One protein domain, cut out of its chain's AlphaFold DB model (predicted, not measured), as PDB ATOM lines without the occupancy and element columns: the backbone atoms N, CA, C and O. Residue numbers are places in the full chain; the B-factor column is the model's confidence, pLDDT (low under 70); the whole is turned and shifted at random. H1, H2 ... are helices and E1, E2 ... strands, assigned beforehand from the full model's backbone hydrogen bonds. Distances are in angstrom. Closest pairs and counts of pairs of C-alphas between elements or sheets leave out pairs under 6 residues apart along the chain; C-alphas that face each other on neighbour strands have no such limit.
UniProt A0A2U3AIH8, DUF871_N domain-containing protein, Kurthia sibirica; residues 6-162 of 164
ATOM      1  N   ILE A   6      32.156   7.669 253.238       96.50
ATOM      2  CA  ILE A   6      32.603   6.971 254.444       96.50
ATOM      3  C   ILE A   6      31.948   7.594 255.679       96.50
ATOM      4  O   ILE A   6      31.514   8.746 255.640       96.50
ATOM      5  N   SER A   7      31.910   6.852 256.782       94.75
ATOM      6  CA  SER A   7      31.501   7.390 258.082       94.75
ATOM      7  C   SER A   7      32.712   7.527 258.995       94.75
ATOM      8  O   SER A   7      33.560   6.636 259.028       94.75
ATOM      9  N   VAL A   8      32.788   8.629 259.739       92.88
ATOM     10  CA  VAL A   8      33.886   8.916 260.669       92.88
ATOM     11  C   VAL A   8      33.301   9.327 262.016       92.88
ATOM     12  O   VAL A   8      32.494  10.249 262.078       92.88
ATOM     13  N   TYR A   9      33.725   8.653 263.087       89.62
ATOM     14  CA  TYR A   9      33.240   8.883 264.451       89.62
ATOM     15  C   TYR A   9      34.420   9.206 265.375       89.62
ATOM     16  O   TYR A   9      35.173   8.295 265.732       89.62
ATOM     17  N   PRO A  10      34.600  10.480 265.768       82.25
ATOM     18  CA  PRO A  10      35.738  10.905 266.578       82.25
ATOM     19  C   PRO A  10      35.896  10.131 267.887       82.25
ATOM     20  O   PRO A  10      37.026   9.862 268.283       82.25
ATOM     21  N   GLN A  11      34.802   9.671 268.505       82.50
ATOM     22  CA  GLN A  11      34.851   9.022 269.820       82.50
ATOM     23  C   GLN A  11      35.589   7.672 269.827       82.50
ATOM     24  O   GLN A  11      35.899   7.139 270.891       82.50
ATOM     25  N   HIS A  12      35.844   7.082 268.657       84.19
ATOM     26  CA  HIS A  12      36.305   5.694 268.541       84.19
ATOM     27  C   HIS A  12      37.685   5.538 267.897       84.19
ATOM     28  O   HIS A  12      38.130   4.413 267.673       84.19
ATOM     29  N   SER A  13      38.370   6.629 267.558       87.56
ATOM     30  CA  SER A  13      39.669   6.570 266.869       87.56
ATOM     31  C   SER A  13      40.518   7.793 267.182       87.56
ATOM     32  O   SER A  13      39.995   8.815 267.614       87.56
ATOM     33  N   SER A  14      41.827   7.728 266.975       92.56
ATOM     34  CA  SER A  14      42.700   8.906 267.073       92.56
ATOM     35  C   SER A  14      42.551   9.837 265.856       92.56
ATOM     36  O   SER A  14      42.040   9.442 264.806       92.56
ATOM     37  N   VAL A  15      43.013  11.090 265.980       94.31
ATOM     38  CA  VAL A  15      43.060  12.042 264.848       94.31
ATOM     39  C   VAL A  15      43.856  11.469 263.678       94.31
ATOM     40  O   VAL A  15      43.428  11.569 262.530       94.31
ATOM     41  N   GLU A  16      45.011  10.872 263.965       96.25
ATOM     42  CA  GLU A  16      45.928  10.353 262.952       96.25
ATOM     43  C   GLU A  16      45.309   9.186 262.174       96.25
ATOM     44  O   GLU A  16      45.305   9.199 260.942       96.25
ATOM     45  N   GLU A  17      44.699   8.226 262.872       95.75
ATOM     46  CA  GLU A  17      43.992   7.107 262.238       95.75
ATOM     47  C   GLU A  17      42.850   7.595 261.341       95.75
ATOM     48  O   GLU A  17      42.714   7.127 260.207       95.75
ATOM     49  N   MET A  18      42.066   8.577 261.801       95.88
ATOM     50  CA  MET A  18      40.986   9.154 260.997       95.88
ATOM     51  C   MET A  18      41.513   9.869 259.754       95.88
ATOM     52  O   MET A  18      40.970   9.672 258.667       95.88
ATOM     53  N   LYS A  19      42.584  10.663 259.873       97.38
ATOM     54  CA  LYS A  19      43.207  11.333 258.720       97.38
ATOM     55  C   LYS A  19      43.744  10.323 257.709       97.38
ATOM     56  O   LYS A  19      43.481  10.469 256.517       97.38
ATOM     57  N   ASN A  20      44.415   9.271 258.174       97.50
ATOM     58  CA  ASN A  20      44.912   8.196 257.314       97.50
ATOM     59  C   ASN A  20      43.764   7.474 256.592       97.50
ATOM     60  O   ASN A  20      43.850   7.223 255.388       97.50
ATOM     61  N   TYR A  21      42.662   7.201 257.293       97.50
ATOM     62  CA  TYR A  21      41.469   6.593 256.704       97.50
ATOM     63  C   TYR A  21      40.802   7.497 255.653       97.50
ATOM     64  O   TYR A  21      40.481   7.037 254.555       97.50
ATOM     65  N   ILE A  22      40.656   8.792 255.945       97.81
ATOM     66  CA  ILE A  22      40.101   9.783 255.009       97.81
ATOM     67  C   ILE A  22      40.997   9.922 253.775       97.81
ATOM     68  O   ILE A  22      40.494   9.943 252.651       97.81
ATOM     69  N   GLN A  23      42.319   9.960 253.960       98.12
ATOM     70  CA  GLN A  23      43.273  10.018 252.856       98.12
ATOM     71  C   GLN A  23      43.177   8.775 251.966       98.12
ATOM     72  O   GLN A  23      43.187   8.885 250.738       98.12
ATOM     73  N   LEU A  24      43.050   7.590 252.570       98.12
ATOM     74  CA  LEU A  24      42.844   6.350 251.830       98.12
ATOM     75  C   LEU A  24      41.542   6.400 251.020       98.12
ATOM     76  O   LEU A  24      41.549   6.048 249.841       98.12
ATOM     77  N   ALA A  25      40.442   6.864 251.615       97.88
ATOM     78  CA  ALA A  25      39.160   6.996 250.928       97.88
ATOM     79  C   ALA A  25      39.236   7.984 249.749       97.88
ATOM     80  O   ALA A  25      38.788   7.658 248.648       97.88
ATOM     81  N   HIS A  26      39.881   9.138 249.947       97.88
ATOM     82  CA  HIS A  26      40.131  10.126 248.891       97.88
ATOM     83  C   HIS A  26      40.888   9.514 247.710       97.88
ATOM     84  O   HIS A  26      40.470   9.639 246.560       97.88
ATOM     85  N   ASN A  27      41.964   8.773 247.991       98.00
ATOM     86  CA  ASN A  27      42.773   8.120 246.958       98.00
ATOM     87  C   ASN A  27      41.983   7.063 246.161       98.00
ATOM     88  O   ASN A  27      42.386   6.705 245.058       98.00
ATOM     89  N   ASN A  28      40.859   6.582 246.701       97.44
ATOM     90  CA  ASN A  28      39.945   5.640 246.055       97.44
ATOM     91  C   ASN A  28      38.687   6.317 245.467       97.44
ATOM     92  O   ASN A  28      37.741   5.626 245.089       97.44
ATOM     93  N   GLY A  29      38.655   7.651 245.376       96.62
ATOM     94  CA  GLY A  29      37.579   8.403 244.723       96.62
ATOM     95  C   GLY A  29      36.317   8.606 245.568       96.62
ATOM     96  O   GLY A  29      35.259   8.908 245.017       96.62
ATOM     97  N   PHE A  30      36.401   8.428 246.888       97.88
ATOM     98  CA  PHE A  30      35.324   8.813 247.800       97.88
ATOM     99  C   PHE A  30      35.361  10.325 248.015       97.88
ATOM    100  O   PHE A  30      36.435  10.909 248.142       97.88
ATOM    101  N   ASP A  31      34.186  10.944 248.090       96.56
ATOM    102  CA  ASP A  31      34.055  12.405 248.138       96.56
ATOM    103  C   ASP A  31      33.022  12.886 249.170       96.56
ATOM    104  O   ASP A  31      32.708  14.078 249.239       96.56
ATOM    105  N   ARG A  32      32.479  11.970 249.984       96.75
ATOM    106  CA  ARG A  32      31.481  12.280 251.010       96.75
ATOM    107  C   ARG A  32      31.832  11.681 252.372       96.75
ATOM    108  O   ARG A  32      32.250  10.528 252.455       96.75
ATOM    109  N   ILE A  33      31.612  12.442 253.439       96.75
ATOM    110  CA  ILE A  33      31.753  11.972 254.823       96.75
ATOM    111  C   ILE A  33      30.434  12.150 255.565       96.75
ATOM    112  O   ILE A  33      29.784  13.187 255.447       96.75
ATOM    113  N   PHE A  34      30.070  11.143 256.348       95.31
ATOM    114  CA  PHE A  34      29.038  11.226 257.369       95.31
ATOM    115  C   PHE A  34      29.673  11.188 258.769       95.31
ATOM    116  O   PHE A  34      30.549  10.364 259.034       95.31
ATOM    117  N   THR A  35      29.246  12.073 259.663       93.25
ATOM    118  CA  THR A  35      29.696  12.127 261.066       93.25
ATOM    119  C   THR A  35      28.538  12.519 261.986       93.25
ATOM    120  O   THR A  35      27.443  12.818 261.515       93.25
ATOM    121  N   CYS A  36      28.760  12.513 263.298       89.75
ATOM    122  CA  CYS A  36      27.766  12.872 264.305       89.75
ATOM    123  C   CYS A  36      28.329  13.882 265.315       89.75
ATOM    124  O   CYS A  36      29.463  13.746 265.776       89.75
ATOM    125  N   LEU A  37      27.511  14.865 265.697       85.94
ATOM    126  CA  LEU A  37      27.829  15.951 266.632       85.94
ATOM    127  C   LEU A  37      27.465  15.620 268.092       85.94
ATOM    128  O   LEU A  37      27.279  16.510 268.911       85.94
ATOM    129  N   MET A  38      27.380  14.341 268.456       77.00
ATOM    130  CA  MET A  38      26.953  13.903 269.795       77.00
ATOM    131  C   MET A  38      27.829  14.377 270.965       77.00
ATOM    132  O   MET A  38      27.349  14.421 272.091       77.00
ATOM    133  N   SER A  39      29.107  14.691 270.739       71.94
ATOM    134  CA  SER A  39      30.079  14.934 271.821       71.94
ATOM    135  C   SER A  39      30.634  16.357 271.829       71.94
ATOM    136  O   SER A  39      31.757  16.573 272.273       71.94
ATOM    137  N   LEU A  40      29.867  17.339 271.349       77.94
ATOM    138  CA  LEU A  40      30.332  18.731 271.278       77.94
ATOM    139  C   LEU A  40      30.536  19.405 272.644       77.94
ATOM    140  O   LEU A  40      31.247  20.406 272.714       77.94
ATOM    141  N   ASN A  41      29.964  18.846 273.713       77.31
ATOM    142  CA  ASN A  41      30.161  19.330 275.082       77.31
ATOM    143  C   ASN A  41      31.561  19.003 275.633       77.31
ATOM    144  O   ASN A  41      32.013  19.648 276.577       77.31
ATOM    145  N   ASP A  42      32.258  18.021 275.052       86.06
ATOM    146  CA  ASP A  42      33.650  17.722 275.377       86.06
ATOM    147  C   ASP A  42      34.573  18.528 274.450       86.06
ATOM    148  O   ASP A  42      34.581  18.351 273.230       86.06
ATOM    149  N   ALA A  43      35.365  19.431 275.035       87.62
ATOM    150  CA  ALA A  43      36.263  20.306 274.289       87.62
ATOM    151  C   ALA A  43      37.326  19.534 273.484       87.62
ATOM    152  O   ALA A  43      37.673  19.959 272.378       87.62
ATOM    153  N   ALA A  44      37.818  18.404 274.002       88.94
ATOM    154  CA  ALA A  44      38.816  17.590 273.317       88.94
ATOM    155  C   ALA A  44      38.203  16.887 272.097       88.94
ATOM    156  O   ALA A  44      38.779  16.927 271.007       88.94
ATOM    157  N   GLU A  45      37.004  16.315 272.240       88.81
ATOM    158  CA  GLU A  45      36.293  15.677 271.123       88.81
ATOM    159  C   GLU A  45      35.808  16.702 270.086       88.81
ATOM    160  O   GLU A  45      35.906  16.454 268.879       88.81
ATOM    161  N   LYS A  46      35.377  17.896 270.522       90.06
ATOM    162  CA  LYS A  46      35.067  19.013 269.617       90.06
ATOM    163  C   LYS A  46      36.294  19.414 268.794       90.06
ATOM    164  O   LYS A  46      36.194  19.487 267.569       90.06
ATOM    165  N   GLN A  47      37.448  19.630 269.430       92.00
ATOM    166  CA  GLN A  47      38.686  20.007 268.735       92.00
ATOM    167  C   GLN A  47      39.130  18.926 267.741       92.00
ATOM    168  O   GLN A  47      39.485  19.221 266.599       92.00
ATOM    169  N   LYS A  48      39.053  17.663 268.157       93.06
ATOM    170  CA  LYS A  48      39.349  16.500 267.322       93.06
ATOM    171  C   LYS A  48      38.478  16.464 266.068       93.06
ATOM    172  O   LYS A  48      38.990  16.279 264.963       93.06
ATOM    173  N   LEU A  49      37.173  16.690 266.216       93.25
ATOM    174  CA  LEU A  49      36.254  16.750 265.084       93.25
ATOM    175  C   LEU A  49      36.554  17.941 264.162       93.25
ATOM    176  O   LEU A  49      36.536  17.779 262.941       93.25
ATOM    177  N   GLN A  50      36.864  19.118 264.710       94.94
ATOM    178  CA  GLN A  50      37.257  20.291 263.914       94.94
ATOM    179  C   GLN A  50      38.505  20.007 263.071       94.94
ATOM    180  O   GLN A  50      38.531  20.296 261.875       94.94
ATOM    181  N   GLU A  51      39.518  19.374 263.660       95.81
ATOM    182  CA  GLU A  51      40.756  19.040 262.955       95.81
ATOM    183  C   GLU A  51      40.521  18.033 261.816       95.81
ATOM    184  O   GLU A  51      41.031  18.202 260.703       95.81
ATOM    185  N   VAL A  52      39.717  17.001 262.074       95.81
ATOM    186  CA  VAL A  52      39.379  15.962 261.091       95.81
ATOM    187  C   VAL A  52      38.528  16.523 259.951       95.81
ATOM    188  O   VAL A  52      38.805  16.254 258.782       95.81
ATOM    189  N   THR A  53      37.513  17.327 260.269       96.69
ATOM    190  CA  THR A  53      36.637  17.939 259.259       96.69
ATOM    191  C   THR A  53      37.373  18.968 258.411       96.69
ATOM    192  O   THR A  53      37.188  19.001 257.195       96.69
ATOM    193  N   HIS A  54      38.275  19.752 259.005       97.50
ATOM    194  CA  HIS A  54      39.126  20.671 258.254       97.50
ATOM    195  C   HIS A  54      40.048  19.926 257.277       97.50
ATOM    196  O   HIS A  54      40.132  20.284 256.102       97.50
ATOM    197  N   PHE A  55      40.686  18.841 257.729       97.94
ATOM    198  CA  PHE A  55      41.506  17.992 256.863       97.94
ATOM    199  C   PHE A  55      40.699  17.409 255.694       97.94
ATOM    200  O   PHE A  55      41.108  17.527 254.539       97.94
ATOM    201  N   ALA A  56      39.524  16.842 255.975       97.62
ATOM    202  CA  ALA A  56      38.641  16.308 254.946       97.62
ATOM    203  C   ALA A  56      38.194  17.382 253.942       97.62
ATOM    204  O   ALA A  56      38.175  17.131 252.735       97.62
ATOM    205  N   LYS A  57      37.885  18.596 254.413       97.56
ATOM    206  CA  LYS A  57      37.486  19.693 253.529       97.56
ATOM    207  C   LYS A  57      38.603  20.092 252.567       97.56
ATOM    208  O   LYS A  57      38.321  20.327 251.393       97.56
ATOM    209  N   ASN A  58      39.852  20.114 253.033       97.81
ATOM    210  CA  ASN A  58      41.019  20.414 252.197       97.81
ATOM    211  C   ASN A  58      41.258  19.352 251.109       97.81
ATOM    212  O   ASN A  58      41.809  19.672 250.058       97.81
ATOM    213  N   LEU A  59      40.801  18.117 251.328       97.75
ATOM    214  CA  LEU A  59      40.779  17.046 250.324       97.75
ATOM    215  C   LEU A  59      39.541  17.091 249.406       97.75
ATOM    216  O   LEU A  59      39.400  16.249 248.526       97.75
ATOM    217  N   GLY A  60      38.634  18.054 249.595       97.25
ATOM    218  CA  GLY A  60      37.449  18.230 248.756       97.25
ATOM    219  C   GLY A  60      36.225  17.408 249.166       97.25
ATOM    220  O   GLY A  60      35.274  17.332 248.391       97.25
ATOM    221  N   PHE A  61      36.204  16.817 250.366       97.94
ATOM    222  CA  PHE A  61      35.024  16.093 250.844       97.94
ATOM    223  C   PHE A  61      33.846  17.023 251.157       97.94
ATOM    224  O   PHE A  61      34.009  18.093 251.756       97.94
ATOM    225  N   ASP A  62      32.639  16.545 250.848       97.12
ATOM    226  CA  ASP A  62      31.399  17.076 251.410       97.12
ATOM    227  C   ASP A  62      31.064  16.355 252.713       97.12
ATOM    228  O   ASP A  62      30.880  15.134 252.743       97.12
ATOM    229  N   ILE A  63      30.948  17.125 253.790       97.06
ATOM    230  CA  ILE A  63      30.739  16.602 255.139       97.06
ATOM    231  C   ILE A  63      29.272  16.807 255.518       97.06
ATOM    232  O   ILE A  63      28.784  17.939 255.539       97.06
ATOM    233  N   SER A  64      28.574  15.709 255.799       95.12
ATOM    234  CA  SER A  64      27.258  15.708 256.438       95.12
ATOM    235  C   SER A  64      27.424  15.354 257.907       95.12
ATOM    236  O   SER A  64      28.067  14.350 258.228       95.12
ATOM    237  N   ALA A  65      26.863  16.168 258.791       93.06
ATOM    238  CA  ALA A  65      26.908  15.921 260.222       93.06
ATOM    239  C   ALA A  65      25.502  15.752 260.780       93.06
ATOM    240  O   ALA A  65      24.623  16.564 260.504       93.06
ATOM    241  N   ASP A  66      25.306  14.701 261.560       90.50
ATOM    242  CA  ASP A  66      24.062  14.445 262.267       90.50
ATOM    243  C   ASP A  66      24.053  15.121 263.628       90.50
ATOM    244  O   ASP A  66      25.050  15.093 264.356       90.50
ATOM    245  N   ILE A  67      22.921  15.722 263.971       85.38
ATOM    246  CA  ILE A  67      22.727  16.372 265.259       85.38
ATOM    247  C   ILE A  67      21.361  16.010 265.822       85.38
ATOM    248  O   ILE A  67      20.325  16.113 265.162       85.38
ATOM    249  N   ALA A  68      21.366  15.573 267.077       79.25
ATOM    250  CA  ALA A  68      20.147  15.313 267.817       79.25
ATOM    251  C   ALA A  68      19.606  16.632 268.405       79.25
ATOM    252  O   ALA A  68      20.404  17.443 268.882       79.25
ATOM    253  N   PRO A  69      18.276  16.847 268.449       76.56
ATOM    254  CA  PRO A  69      17.685  18.063 269.017       76.56
ATOM    255  C   PRO A  69      18.171  18.441 270.431       76.56
ATOM    256  O   PRO A  69      18.448  19.619 270.640       76.56
ATOM    257  N   PRO A  70      18.385  17.497 271.375       78.88
ATOM    258  CA  PRO A  70      18.905  17.846 272.699       78.88
ATOM    259  C   PRO A  70      20.284  18.518 272.655       78.88
ATOM    260  O   PRO A  70      20.542  19.434 273.423       78.88
ATOM    261  N   VAL A  71      21.148  18.128 271.710       78.25
ATOM    262  CA  VAL A  71      22.480  18.737 271.545       78.25
ATOM    263  C   VAL A  71      22.359  20.185 271.062       78.25
ATOM    264  O   VAL A  71      23.126  21.043 271.488       78.25
ATOM    265  N   PHE A  72      21.372  20.481 270.209       78.31
ATOM    266  CA  PHE A  72      21.067  21.853 269.795       78.31
ATOM    267  C   PHE A  72      20.705  22.728 271.003       78.31
ATOM    268  O   PHE A  72      21.274  23.807 271.175       78.31
ATOM    269  N   GLU A  73      19.805  22.233 271.855       78.62
ATOM    270  CA  GLU A  73      19.335  22.946 273.046       78.62
ATOM    271  C   GLU A  73      20.446  23.137 274.088       78.62
ATOM    272  O   GLU A  73      20.624  24.242 274.599       78.62
ATOM    273  N   GLU A  74      21.236  22.094 274.364       80.38
ATOM    274  CA  GLU A  74      22.354  22.138 275.317       80.38
ATOM    275  C   GLU A  74      23.434  23.147 274.911       80.38
ATOM    276  O   GLU A  74      24.019  23.816 275.764       80.38
ATOM    277  N   MET A  75      23.671  23.300 273.606       75.00
ATOM    278  CA  MET A  75      24.612  24.286 273.075       75.00
ATOM    279  C   MET A  75      24.030  25.706 273.003       75.00
ATOM    280  O   MET A  75      24.734  26.631 272.593       75.00
ATOM    281  N   GLY A  76      22.755  25.894 273.366       78.00
ATOM    282  CA  GLY A  76      22.047  27.165 273.216       78.00
ATOM    283  C   GLY A  76      21.892  27.596 271.755       78.00
ATOM    284  O   GLY A  76      21.730  28.786 271.483       78.00
ATOM    285  N   LEU A  77      21.983  26.648 270.819       81.69
ATOM    286  CA  LEU A  77      21.860  26.890 269.390       81.69
ATOM    287  C   LEU A  77      20.410  26.692 268.953       81.69
ATOM    288  O   LEU A  77      19.670  25.862 269.478       81.69
ATOM    289  N   THR A  78      20.016  27.422 267.921       80.81
ATOM    290  CA  THR A  78      18.727  27.245 267.252       80.81
ATOM    291  C   THR A  78      18.941  26.905 265.780       80.81
ATOM    292  O   THR A  78      20.043  27.024 265.246       80.81
ATOM    293  N   TYR A  79      17.868  26.558 265.066       77.38
ATOM    294  CA  TYR A  79      17.900  26.370 263.608       77.38
ATOM    295  C   TYR A  79      18.407  27.605 262.831       77.38
ATOM    296  O   TYR A  79      18.723  27.500 261.651       77.38
ATOM    297  N   ARG A  80      18.488  28.780 263.472       80.44
ATOM    298  CA  ARG A  80      19.041  30.014 262.886       80.44
ATOM    299  C   ARG A  80      20.564  30.086 262.978       80.44
ATOM    300  O   ARG A  80      21.185  30.864 262.261       80.44
ATOM    301  N   ASP A  81      21.167  29.255 263.822       83.81
ATOM    302  CA  ASP A  81      22.600  29.265 264.115       83.81
ATOM    303  C   ASP A  81      23.362  28.187 263.330       83.81
ATOM    304  O   ASP A  81      24.551  27.955 263.547       83.81
ATOM    305  N   ILE A  82      22.710  27.552 262.349       86.56
ATOM    306  CA  ILE A  82      23.299  26.501 261.505       86.56
ATOM    307  C   ILE A  82      24.562  26.954 260.763       86.56
ATOM    308  O   ILE A  82      25.463  26.152 260.513       86.56
ATOM    309  N   ASN A  83      24.677  28.249 260.458       88.62
ATOM    310  CA  ASN A  83      25.866  28.820 259.832       88.62
ATOM    311  C   ASN A  83      27.093  28.774 260.763       88.62
ATOM    312  O   ASN A  83      28.223  28.667 260.287       88.62
ATOM    313  N   VAL A  84      26.888  28.831 262.085       89.44
ATOM    314  CA  VAL A  84      27.970  28.664 263.069       89.44
ATOM    315  C   VAL A  84      28.516  27.244 262.971       89.44
ATOM    316  O   VAL A  84      29.710  27.072 262.738       89.44
ATOM    317  N   LEU A  85      27.639  26.235 263.013       89.00
ATOM    318  CA  LEU A  85      28.026  24.827 262.856       89.00
ATOM    319  C   LEU A  85      28.698  24.565 261.503       89.00
ATOM    320  O   LEU A  85      29.734  23.901 261.442       89.00
ATOM    321  N   LYS A  86      28.158  25.138 260.417       92.31
ATOM    322  CA  LYS A  86      28.771  25.055 259.086       92.31
ATOM    323  C   LYS A  86      30.217  25.542 259.104       92.31
ATOM    324  O   LYS A  86      31.082  24.862 258.558       92.31
ATOM    325  N   LYS A  87      30.475  26.708 259.697       92.50
ATOM    326  CA  LYS A  87      31.817  27.305 259.738       92.50
ATOM    327  C   LYS A  87      32.758  26.544 260.662       92.50
ATOM    328  O   LYS A  87      33.895  26.297 260.275       92.50
ATOM    329  N   GLU A  88      32.291  26.158 261.846       92.06
ATOM    330  CA  GLU A  88      33.117  25.446 262.825       92.06
ATOM    331  C   GLU A  88      33.564  24.068 262.323       92.06
ATOM    332  O   GLU A  88      34.703  23.676 262.573       92.06
ATOM    333  N   PHE A  89      32.703  23.353 261.593       93.75
ATOM    334  CA  PHE A  89      32.949  21.966 261.176       93.75
ATOM    335  C   PHE A  89      33.024  21.774 259.655       93.75
ATOM    336  O   PHE A  89      33.014  20.644 259.173       93.75
ATOM    337  N   ASN A  90      33.105  22.858 258.878       95.56
ATOM    338  CA  ASN A  90      33.188  22.837 257.411       95.56
ATOM    339  C   ASN A  90      32.080  22.002 256.733       95.56
ATOM    340  O   ASN A  90      32.326  21.287 255.756       95.56
ATOM    341  N   LEU A  91      30.854  22.086 257.257       95.62
ATOM    342  CA  LEU A  91      29.748  21.233 256.826       95.62
ATOM    343  C   LEU A  91      29.221  21.625 255.442       95.62
ATOM    344  O   LEU A  91      29.034  22.801 255.123       95.62
ATOM    345  N   ALA A  92      28.924  20.610 254.635       95.94
ATOM    346  CA  ALA A  92      28.151  20.738 253.403       95.94
ATOM    347  C   ALA A  92      26.661  20.450 253.646       95.94
ATOM    348  O   ALA A  92      25.802  20.992 252.950       95.94
ATOM    349  N   ALA A  93      26.353  19.614 254.641       94.75
ATOM    350  CA  ALA A  93      24.991  19.307 255.043       94.75
ATOM    351  C   ALA A  93      24.862  19.116 256.559       94.75
ATOM    352  O   ALA A  93      25.799  18.666 257.223       94.75
ATOM    353  N   LEU A  94      23.682  19.431 257.086       92.56
ATOM    354  CA  LEU A  94      23.279  19.127 258.452       92.56
ATOM    355  C   LEU A  94      22.107  18.151 258.410       92.56
ATOM    356  O   LEU A  94      21.075  18.440 257.799       92.56
ATOM    357  N   ARG A  95      22.281  16.993 259.042       90.31
ATOM    358  CA  ARG A  95      21.262  15.958 259.164       90.31
ATOM    359  C   ARG A  95      20.494  16.120 260.466       90.31
ATOM    360  O   ARG A  95      21.080  16.373 261.514       90.31
ATOM    361  N   LEU A  96      19.176  15.983 260.362       81.56
ATOM    362  CA  LEU A  96      18.236  16.147 261.467       81.56
ATOM    363  C   LEU A  96      17.554  14.798 261.733       81.56
ATOM    364  O   LEU A  96      16.524  14.492 261.130       81.56
ATOM    365  N   ASP A  97      18.155  13.955 262.579       70.94
ATOM    366  CA  ASP A  97      17.753  12.544 262.724       70.94
ATOM    367  C   ASP A  97      16.303  12.345 263.200       70.94
ATOM    368  O   ASP A  97      15.569  11.531 262.633       70.94
ATOM    369  N   MET A  98      15.880  13.115 264.209       69.69
ATOM    370  CA  MET A  98      14.532  13.038 264.797       69.69
ATOM    371  C   MET A  98      13.493  13.896 264.059       69.69
ATOM    372  O   MET A  98      12.296  13.715 264.279       69.69
ATOM    373  N   GLY A  99      13.943  14.786 263.168       69.06
ATOM    374  CA  GLY A  99      13.122  15.843 262.581       69.06
ATOM    375  C   GLY A  99      12.599  16.864 263.604       69.06
ATOM    376  O   GLY A  99      12.618  16.630 264.812       69.06
ATOM    377  N   PHE A 100      12.147  18.014 263.112       75.81
ATOM    378  CA  PHE A 100      11.402  19.027 263.861       75.81
ATOM    379  C   PHE A 100       9.935  19.034 263.391       75.81
ATOM    380  O   PHE A 100       9.343  17.974 263.165       75.81
ATOM    381  N   SER A 101       9.309  20.208 263.257       85.19
ATOM    382  CA  SER A 101       7.904  20.335 262.846       85.19
ATOM    383  C   SER A 101       7.703  20.322 261.324       85.19
ATOM    384  O   SER A 101       6.564  20.299 260.849       85.19
ATOM    385  N   GLY A 102       8.784  20.344 260.542       86.44
ATOM    386  CA  GLY A 102       8.797  20.573 259.098       86.44
ATOM    387  C   GLY A 102       9.024  22.043 258.728       86.44
ATOM    388  O   GLY A 102       9.569  22.336 257.659       86.44
ATOM    389  N   GLN A 103       8.624  22.971 259.603       88.88
ATOM    390  CA  GLN A 103       8.802  24.403 259.388       88.88
ATOM    391  C   GLN A 103      10.265  24.822 259.577       88.88
ATOM    392  O   GLN A 103      10.780  25.619 258.793       88.88
ATOM    393  N   GLU A 104      10.946  24.291 260.592       88.44
ATOM    394  CA  GLU A 104      12.346  24.610 260.873       88.44
ATOM    395  C   GLU A 104      13.250  24.161 259.721       88.44
ATOM    396  O   GLU A 104      14.118  24.910 259.282       88.44
ATOM    397  N   GLU A 105      13.010  22.975 259.170       90.69
ATOM    398  CA  GLU A 105      13.726  22.415 258.023       90.69
ATOM    399  C   GLU A 105      13.498  23.247 256.764       90.69
ATOM    400  O   GLU A 105      14.442  23.520 256.017       90.69
ATOM    401  N   ALA A 106      12.261  23.701 256.549       91.69
ATOM    402  CA  ALA A 106      11.950  24.606 255.455       91.69
ATOM    403  C   ALA A 106      12.704  25.934 255.594       91.69
ATOM    404  O   ALA A 106      13.323  26.383 254.628       91.69
ATOM    405  N   LEU A 107      12.728  26.521 256.793       90.62
ATOM    406  CA  LEU A 107      13.475  27.750 257.069       90.62
ATOM    407  C   LEU A 107      14.987  27.558 256.888       90.62
ATOM    408  O   LEU A 107      15.618  28.381 256.231       90.62
ATOM    409  N   MET A 108      15.554  26.459 257.391       90.81
ATOM    410  CA  MET A 108      16.973  26.130 257.210       90.81
ATOM    411  C   MET A 108      17.339  25.980 255.730       90.81
ATOM    412  O   MET A 108      18.386  26.456 255.305       90.81
ATOM    413  N   SER A 109      16.465  25.380 254.914       92.38
ATOM    414  CA  SER A 109      16.713  25.223 253.471       92.38
ATOM    415  C   SER A 109      16.773  26.556 252.708       92.38
ATOM    416  O   SER A 109      17.365  26.624 251.627       92.38
ATOM    417  N   LEU A 110      16.158  27.607 253.259       91.25
ATOM    418  CA  LEU A 110      16.126  28.958 252.697       91.25
ATOM    419  C   LEU A 110      17.303  29.824 253.171       91.25
ATOM    420  O   LEU A 110      17.465  30.940 252.674       91.25
ATOM    421  N   ASP A 111      18.114  29.336 254.113       89.50
ATOM    422  CA  ASP A 111      19.258  30.077 254.627       89.50
ATOM    423  C   ASP A 111      20.311  30.312 253.519       89.50
ATOM    424  O   ASP A 111      20.636  29.395 252.753       89.50
ATOM    425  N   PRO A 112      20.871  31.531 253.401       87.75
ATOM    426  CA  PRO A 112      21.828  31.864 252.348       87.75
ATOM    427  C   PRO A 112      23.211  31.226 252.544       87.75
ATOM    428  O   PRO A 112      24.072  31.386 251.679       87.75
ATOM    429  N   CYS A 113      23.468  30.526 253.655       87.88
ATOM    430  CA  CYS A 113      24.784  29.971 253.949       87.88
ATOM    431  C   CYS A 113      25.167  28.749 253.104       87.88
ATOM    432  O   CYS A 113      26.245  28.224 253.347       87.88
ATOM    433  N   ASP A 114      24.369  28.308 252.121       87.19
ATOM    434  CA  ASP A 114      24.631  27.132 251.262       87.19
ATOM    435  C   ASP A 114      24.916  25.857 252.081       87.19
ATOM    436  O   ASP A 114      25.871  25.114 251.840       87.19
ATOM    437  N   LEU A 115      24.147  25.659 253.153       93.44
ATOM    438  CA  LEU A 115      24.136  24.427 253.936       93.44
ATOM    439  C   LEU A 115      22.928  23.596 253.514       93.44
ATOM    440  O   LEU A 115      21.794  24.073 253.551       93.44
ATOM    441  N   LYS A 116      23.155  22.343 253.120       94.81
ATOM    442  CA  LYS A 116      22.054  21.439 252.780       94.81
ATOM    443  C   LYS A 116      21.403  20.881 254.043       94.81
ATOM    444  O   LYS A 116      22.089  20.537 255.001       94.81
ATOM    445  N   VAL A 117      20.086  20.734 254.018       93.06
ATOM    446  CA  VAL A 117      19.317  20.042 255.053       93.06
ATOM    447  C   VAL A 117      19.170  18.584 254.634       93.06
ATOM    448  O   VAL A 117      18.571  18.282 253.598       93.06
ATOM    449  N   GLU A 118      19.746  17.674 255.413       92.56
ATOM    450  CA  GLU A 118      19.657  16.236 255.179       92.56
ATOM    451  C   GLU A 118      18.543  15.608 256.023       92.56
ATOM    452  O   GLU A 118      18.597  15.562 257.251       92.56
ATOM    453  N   LEU A 119      17.522  15.097 255.344       89.75
ATOM    454  CA  LEU A 119      16.344  14.521 255.973       89.75
ATOM    455  C   LEU A 119      16.509  13.026 256.216       89.75
ATOM    456  O   LEU A 119      17.045  12.283 255.383       89.75
ATOM    457  N   ASN A 120      15.942  12.570 257.331       85.88
ATOM    458  CA  ASN A 120      15.791  11.155 257.609       85.88
ATOM    459  C   ASN A 120      14.652  10.544 256.777       85.88
ATOM    460  O   ASN A 120      13.493  10.472 257.193       85.88
ATOM    461  N   ILE A 121      14.990  10.037 255.593       83.88
ATOM    462  CA  ILE A 121      14.015   9.412 254.685       83.88
ATOM    463  C   ILE A 121      13.597   8.000 255.130       83.88
ATOM    464  O   ILE A 121      12.768   7.350 254.487       83.88
ATOM    465  N   SER A 122      14.106   7.511 256.267       77.81
ATOM    466  CA  SER A 122      13.584   6.299 256.896       77.81
ATOM    467  C   SER A 122      12.238   6.512 257.598       77.81
ATOM    468  O   SER A 122      11.564   5.513 257.838       77.81
ATOM    469  N   ASN A 123      11.776   7.738 257.859       68.25
ATOM    470  CA  ASN A 123      10.503   7.972 258.566       68.25
ATOM    471  C   ASN A 123       9.253   8.036 257.658       68.25
ATOM    472  O   ASN A 123       8.132   8.041 258.162       68.25
ATOM    473  N   GLY A 124       9.413   7.959 256.330       66.94
ATOM    474  CA  GLY A 124       8.308   7.905 255.357       66.94
ATOM    475  C   GLY A 124       8.076   9.214 254.589       66.94
ATOM    476  O   GLY A 124       8.652  10.248 254.911       66.94
ATOM    477  N   THR A 125       7.235   9.164 253.550       67.25
ATOM    478  CA  THR A 125       7.079  10.234 252.540       67.25
ATOM    479  C   THR A 125       6.369  11.492 253.050       67.25
ATOM    480  O   THR A 125       6.735  12.599 252.662       67.25
ATOM    481  N   LYS A 126       5.423  11.351 253.991       82.00
ATOM    482  CA  LYS A 126       4.636  12.479 254.534       82.00
ATOM    483  C   LYS A 126       5.485  13.568 255.192       82.00
ATOM    484  O   LYS A 126       5.073  14.720 255.238       82.00
ATOM    485  N   TYR A 127       6.659  13.214 255.710       83.38
ATOM    486  CA  TYR A 127       7.551  14.178 256.347       83.38
ATOM    487  C   TYR A 127       8.184  15.133 255.324       83.38
ATOM    488  O   TYR A 127       8.192  16.343 255.534       83.38
ATOM    489  N   VAL A 128       8.614  14.611 254.171       85.94
ATOM    490  CA  VAL A 128       9.128  15.434 253.066       85.94
ATOM    491  C   VAL A 128       8.021  16.335 252.513       85.94
ATOM    492  O   VAL A 128       8.242  17.527 252.320       85.94
ATOM    493  N   GLU A 129       6.814  15.795 252.317       87.19
ATOM    494  CA  GLU A 129       5.648  16.572 251.866       87.19
ATOM    495  C   GLU A 129       5.316  17.723 252.825       87.19
ATOM    496  O   GLU A 129       5.081  18.847 252.382       87.19
ATOM    497  N   ASN A 130       5.355  17.467 254.136       90.44
ATOM    498  CA  ASN A 130       5.131  18.482 255.161       90.44
ATOM    499  C   ASN A 130       6.154  19.628 255.060       90.44
ATOM    500  O   ASN A 130       5.761  20.790 255.017       90.44
ATOM    501  N   ILE A 131       7.447  19.319 254.923       90.25
ATOM    502  CA  ILE A 131       8.507  20.335 254.764       90.25
ATOM    503  C   ILE A 131       8.290  21.166 253.494       90.25
ATOM    504  O   ILE A 131       8.342  22.397 253.519       90.25
ATOM    505  N   LEU A 132       7.999  20.504 252.372       90.25
ATOM    506  CA  LEU A 132       7.752  21.180 251.098       90.25
ATOM    507  C   LEU A 132       6.493  22.061 251.137       90.25
ATOM    508  O   LEU A 132       6.460  23.100 250.474       90.25
ATOM    509  N   SER A 133       5.490  21.709 251.951       93.19
ATOM    510  CA  SER A 133       4.284  22.528 252.142       93.19
ATOM    511  C   SER A 133       4.579  23.913 252.743       93.19
ATOM    512  O   SER A 133       3.875  24.878 252.439       93.19
ATOM    513  N   TYR A 134       5.688  24.049 253.484       93.06
ATOM    514  CA  TYR A 134       6.191  25.318 254.023       93.06
ATOM    515  C   TYR A 134       7.055  26.119 253.032       93.06
ATOM    516  O   TYR A 134       7.716  27.078 253.430       93.06
ATOM    517  N   LYS A 135       7.037  25.775 251.734       92.94
ATOM    518  CA  LYS A 135       7.824  26.433 250.672       92.94
ATOM    519  C   LYS A 135       9.341  26.341 250.881       92.94
ATOM    520  O   LYS A 135      10.073  27.280 250.573       92.94
ATOM    521  N   ALA A 136       9.807  25.202 251.388       93.31
ATOM    522  CA  ALA A 136      11.228  24.899 251.470       93.31
ATOM    523  C   ALA A 136      11.906  24.970 250.087       93.31
ATOM    524  O   ALA A 136      11.263  24.721 249.066       93.31
ATOM    525  N   ASN A 137      13.207  25.258 250.051       93.62
ATOM    526  CA  ASN A 137      14.008  25.221 248.830       93.62
ATOM    527  C   ASN A 137      14.454  23.777 248.523       93.62
ATOM    528  O   ASN A 137      15.373  23.277 249.179       93.62
ATOM    529  N   PRO A 138      13.897  23.107 247.494       91.25
ATOM    530  CA  PRO A 138      14.207  21.703 247.229       91.25
ATOM    531  C   PRO A 138      15.665  21.468 246.812       91.25
ATOM    532  O   PRO A 138      16.189  20.380 247.024       91.25
ATOM    533  N   ALA A 139      16.350  22.476 246.256       92.31
ATOM    534  CA  ALA A 139      17.760  22.358 245.864       92.31
ATOM    535  C   ALA A 139      18.712  22.207 247.071       92.31
ATOM    536  O   ALA A 139      19.830  21.688 246.935       92.31
ATOM    537  N   ASN A 140      18.250  22.626 248.252       93.31
ATOM    538  CA  ASN A 140      18.979  22.539 249.513       93.31
ATOM    539  C   ASN A 140      18.518  21.368 250.386       93.31
ATOM    540  O   ASN A 140      19.019  21.224 251.494       93.31
ATOM    541  N   ILE A 141      17.622  20.509 249.894       92.00
ATOM    542  CA  ILE A 141      17.173  19.312 250.606       92.00
ATOM    543  C   ILE A 141      17.838  18.074 250.006       92.00
ATOM    544  O   ILE A 141      17.823  17.861 248.793       92.00
ATOM    545  N   ILE A 142      18.396  17.230 250.869       92.25
ATOM    546  CA  ILE A 142      18.886  15.894 250.519       92.25
ATOM    547  C   ILE A 142      18.303  14.859 251.484       92.25
ATOM    548  O   ILE A 142      17.782  15.206 252.538       92.25
ATOM    549  N   GLY A 143      18.356  13.579 251.120       88.94
ATOM    550  CA  GLY A 143      17.816  12.493 251.936       88.94
ATOM    551  C   GLY A 143      18.856  11.420 252.223       88.94
ATOM    552  O   GLY A 143      19.582  11.004 251.318       88.94
ATOM    553  N   CYS A 144      18.886  10.937 253.465       86.12
ATOM    554  CA  CYS A 144      19.725   9.818 253.885       86.12
ATOM    555  C   CYS A 144      18.938   8.828 254.753       86.12
ATOM    556  O   CYS A 144      18.163   9.217 255.632       86.12
ATOM    557  N   HIS A 145      19.122   7.535 254.490       84.31
ATOM    558  CA  HIS A 145      18.526   6.465 255.285       84.31
ATOM    559  C   HIS A 145      19.342   6.196 256.552       84.31
ATOM    560  O   HIS A 145      20.569   6.229 256.524       84.31
ATOM    561  N   ASN A 146      18.653   5.837 257.635       82.25
ATOM    562  CA  ASN A 146      19.298   5.280 258.826       82.25
ATOM    563  C   ASN A 146      20.122   4.025 258.500       82.25
ATOM    564  O   ASN A 146      19.729   3.195 257.674       82.25
ATOM    565  N   PHE A 147      21.206   3.850 259.253       78.88
ATOM    566  CA  PHE A 147      21.902   2.578 259.404       78.88
ATOM    567  C   PHE A 147      21.342   1.812 260.617       78.88
ATOM    568  O   PHE A 147      20.985   2.420 261.624       78.88
ATOM    569  N   TYR A 148      21.254   0.481 260.525       77.50
ATOM    570  CA  TYR A 148      20.658  -0.381 261.555       77.50
ATOM    571  C   TYR A 148      21.717  -1.363 262.087       77.50
ATOM    572  O   TYR A 148      21.959  -2.383 261.444       77.50
ATOM    573  N   PRO A 149      22.365  -1.064 263.231       64.94
ATOM    574  CA  PRO A 149      23.441  -1.894 263.787       64.94
ATOM    575  C   PRO A 149      22.954  -3.226 264.388       64.94
ATOM    576  O   PRO A 149      23.734  -4.162 264.528       64.94
ATOM    577  N   LEU A 150      21.668  -3.326 264.742       64.56
ATOM    578  CA  LEU A 150      21.018  -4.562 265.190       64.56
ATOM    579  C   LEU A 150      20.451  -5.331 263.984       64.56
ATOM    580  O   LEU A 150      20.107  -4.730 262.970       64.56
ATOM    581  N   ASN A 151      20.240  -6.649 264.113       57.56
ATOM    582  CA  ASN A 151      19.624  -7.505 263.075       57.56
ATOM    583  C   ASN A 151      18.185  -7.095 262.655       57.56
ATOM    584  O   ASN A 151      17.548  -7.780 261.853       57.56
ATOM    585  N   SER A 152      17.652  -5.983 263.164       56.47
ATOM    586  CA  SER A 152      16.410  -5.348 262.729       56.47
ATOM    587  C   SER A 152      16.604  -4.597 261.403       56.47
ATOM    588  O   SER A 152      16.596  -3.370 261.333       56.47
ATOM    589  N   GLN A 153      16.761  -5.343 260.312       55.94
ATOM    590  CA  GLN A 153      16.846  -4.761 258.972       55.94
ATOM    591  C   GLN A 153      15.490  -4.189 258.526       55.94
ATOM    592  O   GLN A 153      14.444  -4.831 258.677       55.94
ATOM    593  N   ILE A 154      15.495  -3.015 257.883       57.69
ATOM    594  CA  ILE A 154      14.345  -2.586 257.076       57.69
ATOM    595  C   ILE A 154      14.126  -3.629 255.974       57.69
ATOM    596  O   ILE A 154      15.003  -3.884 255.150       57.69
ATOM    597  N   LYS A 155      12.919  -4.205 255.913       63.62
ATOM    598  CA  LYS A 155      12.530  -5.104 254.816       63.62
ATOM    599  C   LYS A 155      12.627  -4.358 253.479       63.62
ATOM    600  O   LYS A 155      12.078  -3.266 253.349       63.62
ATOM    601  N   ARG A 156      13.238  -4.973 252.458       64.44
ATOM    602  CA  ARG A 156      13.426  -4.403 251.101       64.44
ATOM    603  C   ARG A 156      12.165  -3.735 250.531       64.44
ATOM    604  O   ARG A 156      12.244  -2.641 249.985       64.44
ATOM    605  N   ASN A 157      10.996  -4.351 250.713       60.22
ATOM    606  CA  ASN A 157       9.719  -3.813 250.226       60.22
ATOM    607  C   ASN A 157       9.296  -2.517 250.942       60.22
ATOM    608  O   ASN A 157       8.636  -1.674 250.345       60.22
ATOM    609  N   THR A 158       9.686  -2.340 252.206       59.81
ATOM    610  CA  THR A 158       9.466  -1.104 252.969       59.81
ATOM    611  C   THR A 158      10.421   0.001 252.524       59.81
ATOM    612  O   THR A 158      10.032   1.163 252.534       59.81
ATOM    613  N   LEU A 159      11.646  -0.345 252.111       57.75
ATOM    614  CA  LEU A 159      12.607   0.617 251.564       57.75
ATOM    615  C   LEU A 159      12.138   1.155 250.203       57.75
ATOM    616  O   LEU A 159      12.096   2.361 250.003       57.75
ATOM    617  N   LEU A 160      11.709   0.267 249.298       59.34
ATOM    618  CA  LEU A 160      11.257   0.649 247.954       59.34
ATOM    619  C   LEU A 160      10.033   1.579 247.981       59.34
ATOM    620  O   LEU A 160       9.995   2.533 247.216       59.34
ATOM    621  N   LYS A 161       9.093   1.366 248.914       58.28
ATOM    622  CA  LYS A 161       7.927   2.247 249.117       58.28
ATOM    623  C   LYS A 161       8.265   3.647 249.648       58.28
ATOM    624  O   LYS A 161       7.391   4.500 249.646       58.28
ATOM    625  N   LYS A 162       9.474   3.863 250.178       54.59
ATOM    626  CA  LYS A 162       9.923   5.178 250.675       54.59
ATOM    627  C   LYS A 162      10.667   5.987 249.612       54.59
ATOM    628  O   LYS A 162      10.882   7.174 249.818       54.59
TER     629      LYS A 162
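This is residues 6 to 162 of the 164 residues of the protein "DUF871_N domain-containing protein" of Kurthia sibirica (UniProt A0A2U3AIH8). Look for an open half-barrel: a curled, strongly twisted sheet of five parallel strands, with helices H1, H2, H4, H5 and H6 in an arc round its outer side. After E5 a tail swings away, its residues 148 to 153 sticking out, and ends in H7. You will find 157 printed residues with seven named helices and five named strands, in the order H1 E1 H2 E2 H3 H4 E3 H5 E4 H6 E5 H7; the sheet runs E1 E2 E3 E4 E5. The class is mixed, and the whole is compact, with a radius of gyration of the C-alphas of 15.9 A and spans of 44 by 37 by 28 A.

Start at residues 6 to 7, which pair in parallel with residues 33 to 34 of E1, residues 32 to 36. H1, residues 15 to 27, is only just on the sheet, with 5 pairs of C-alphas within 10 A, and only grazes it. H1 touches H2, residues 43 to 58, the same way at a shallow tilt of 21 degrees; their closest C-alphas are those of Val 15 and Lys 48, 6.3 A apart. H2 only grazes the sheet too. Beside E1 find its parallel neighbour E2, residues 62 to 67, with N 33 and O 62 within hydrogen-bond range at 2.9 A. H3, residues 69 to 74, is not on the sheet. H4, residues 82 to 89, is over E2 at a height over the sheet of 10.0 A and runs across the strands, at 63 degrees to E2 on the local plane. With residues 49 to 54 alone H2 touches H4, about perpendicular at 85 degrees, closest at the C-alphas of Gln 50 and Phe 89, 5.4 A. E3, residues 93 to 96, pairs in parallel with E2 through N 95 and O 65, 2.8 A, and with E4, residues 116 to 120, through N 118 and O 94, 2.8 A. H5, residues 103 to 109, on the same face as H4, is over E4 and runs along the strands, at 4 degrees to E4 on the local plane. H6, residues 125 to 133, only grazes the sheet and touches H5, about perpendicular at 77 degrees, closest at the C-alphas of Ala 106 and Ile 131, 5.5 A. E5, residues 141 to 144, is parallel to E4, with N 119 and O 142 at 2.8 A. H7, residues 156 to 162, is close to H6 but not clearly touching, the C-alphas of Thr 125 and Lys 162 being closest at 6.1 A. Four strand-helix-strand units, parallel neighbour strands with helices between them, have right-handed crossovers: E1, H2, E2; E2, H3 H4, E3; E3, H5, E4; E4, H6, E5. Every O i to N i+4 pair is within hydrogen-bond range in H1 to H6; in H7, 2 of 3 are.

Find C-alpha 15 at (43.060, 12.042, 264.848), where H1 begins; it runs 18.3 A. H2 runs 22.6 A and E2 16.4 A. H7 ends at C-alpha 162, (9.923, 5.178, 250.675).

The two C-alphas farthest apart are those of Glu 16 and Ser 133, 44.7 A. The printed part has no cut. Only the link from E5 to H7, 11 residues, is long. Look for pLDDT under 70 at residues 98 to 99, 123 to 125 and 149 to 162.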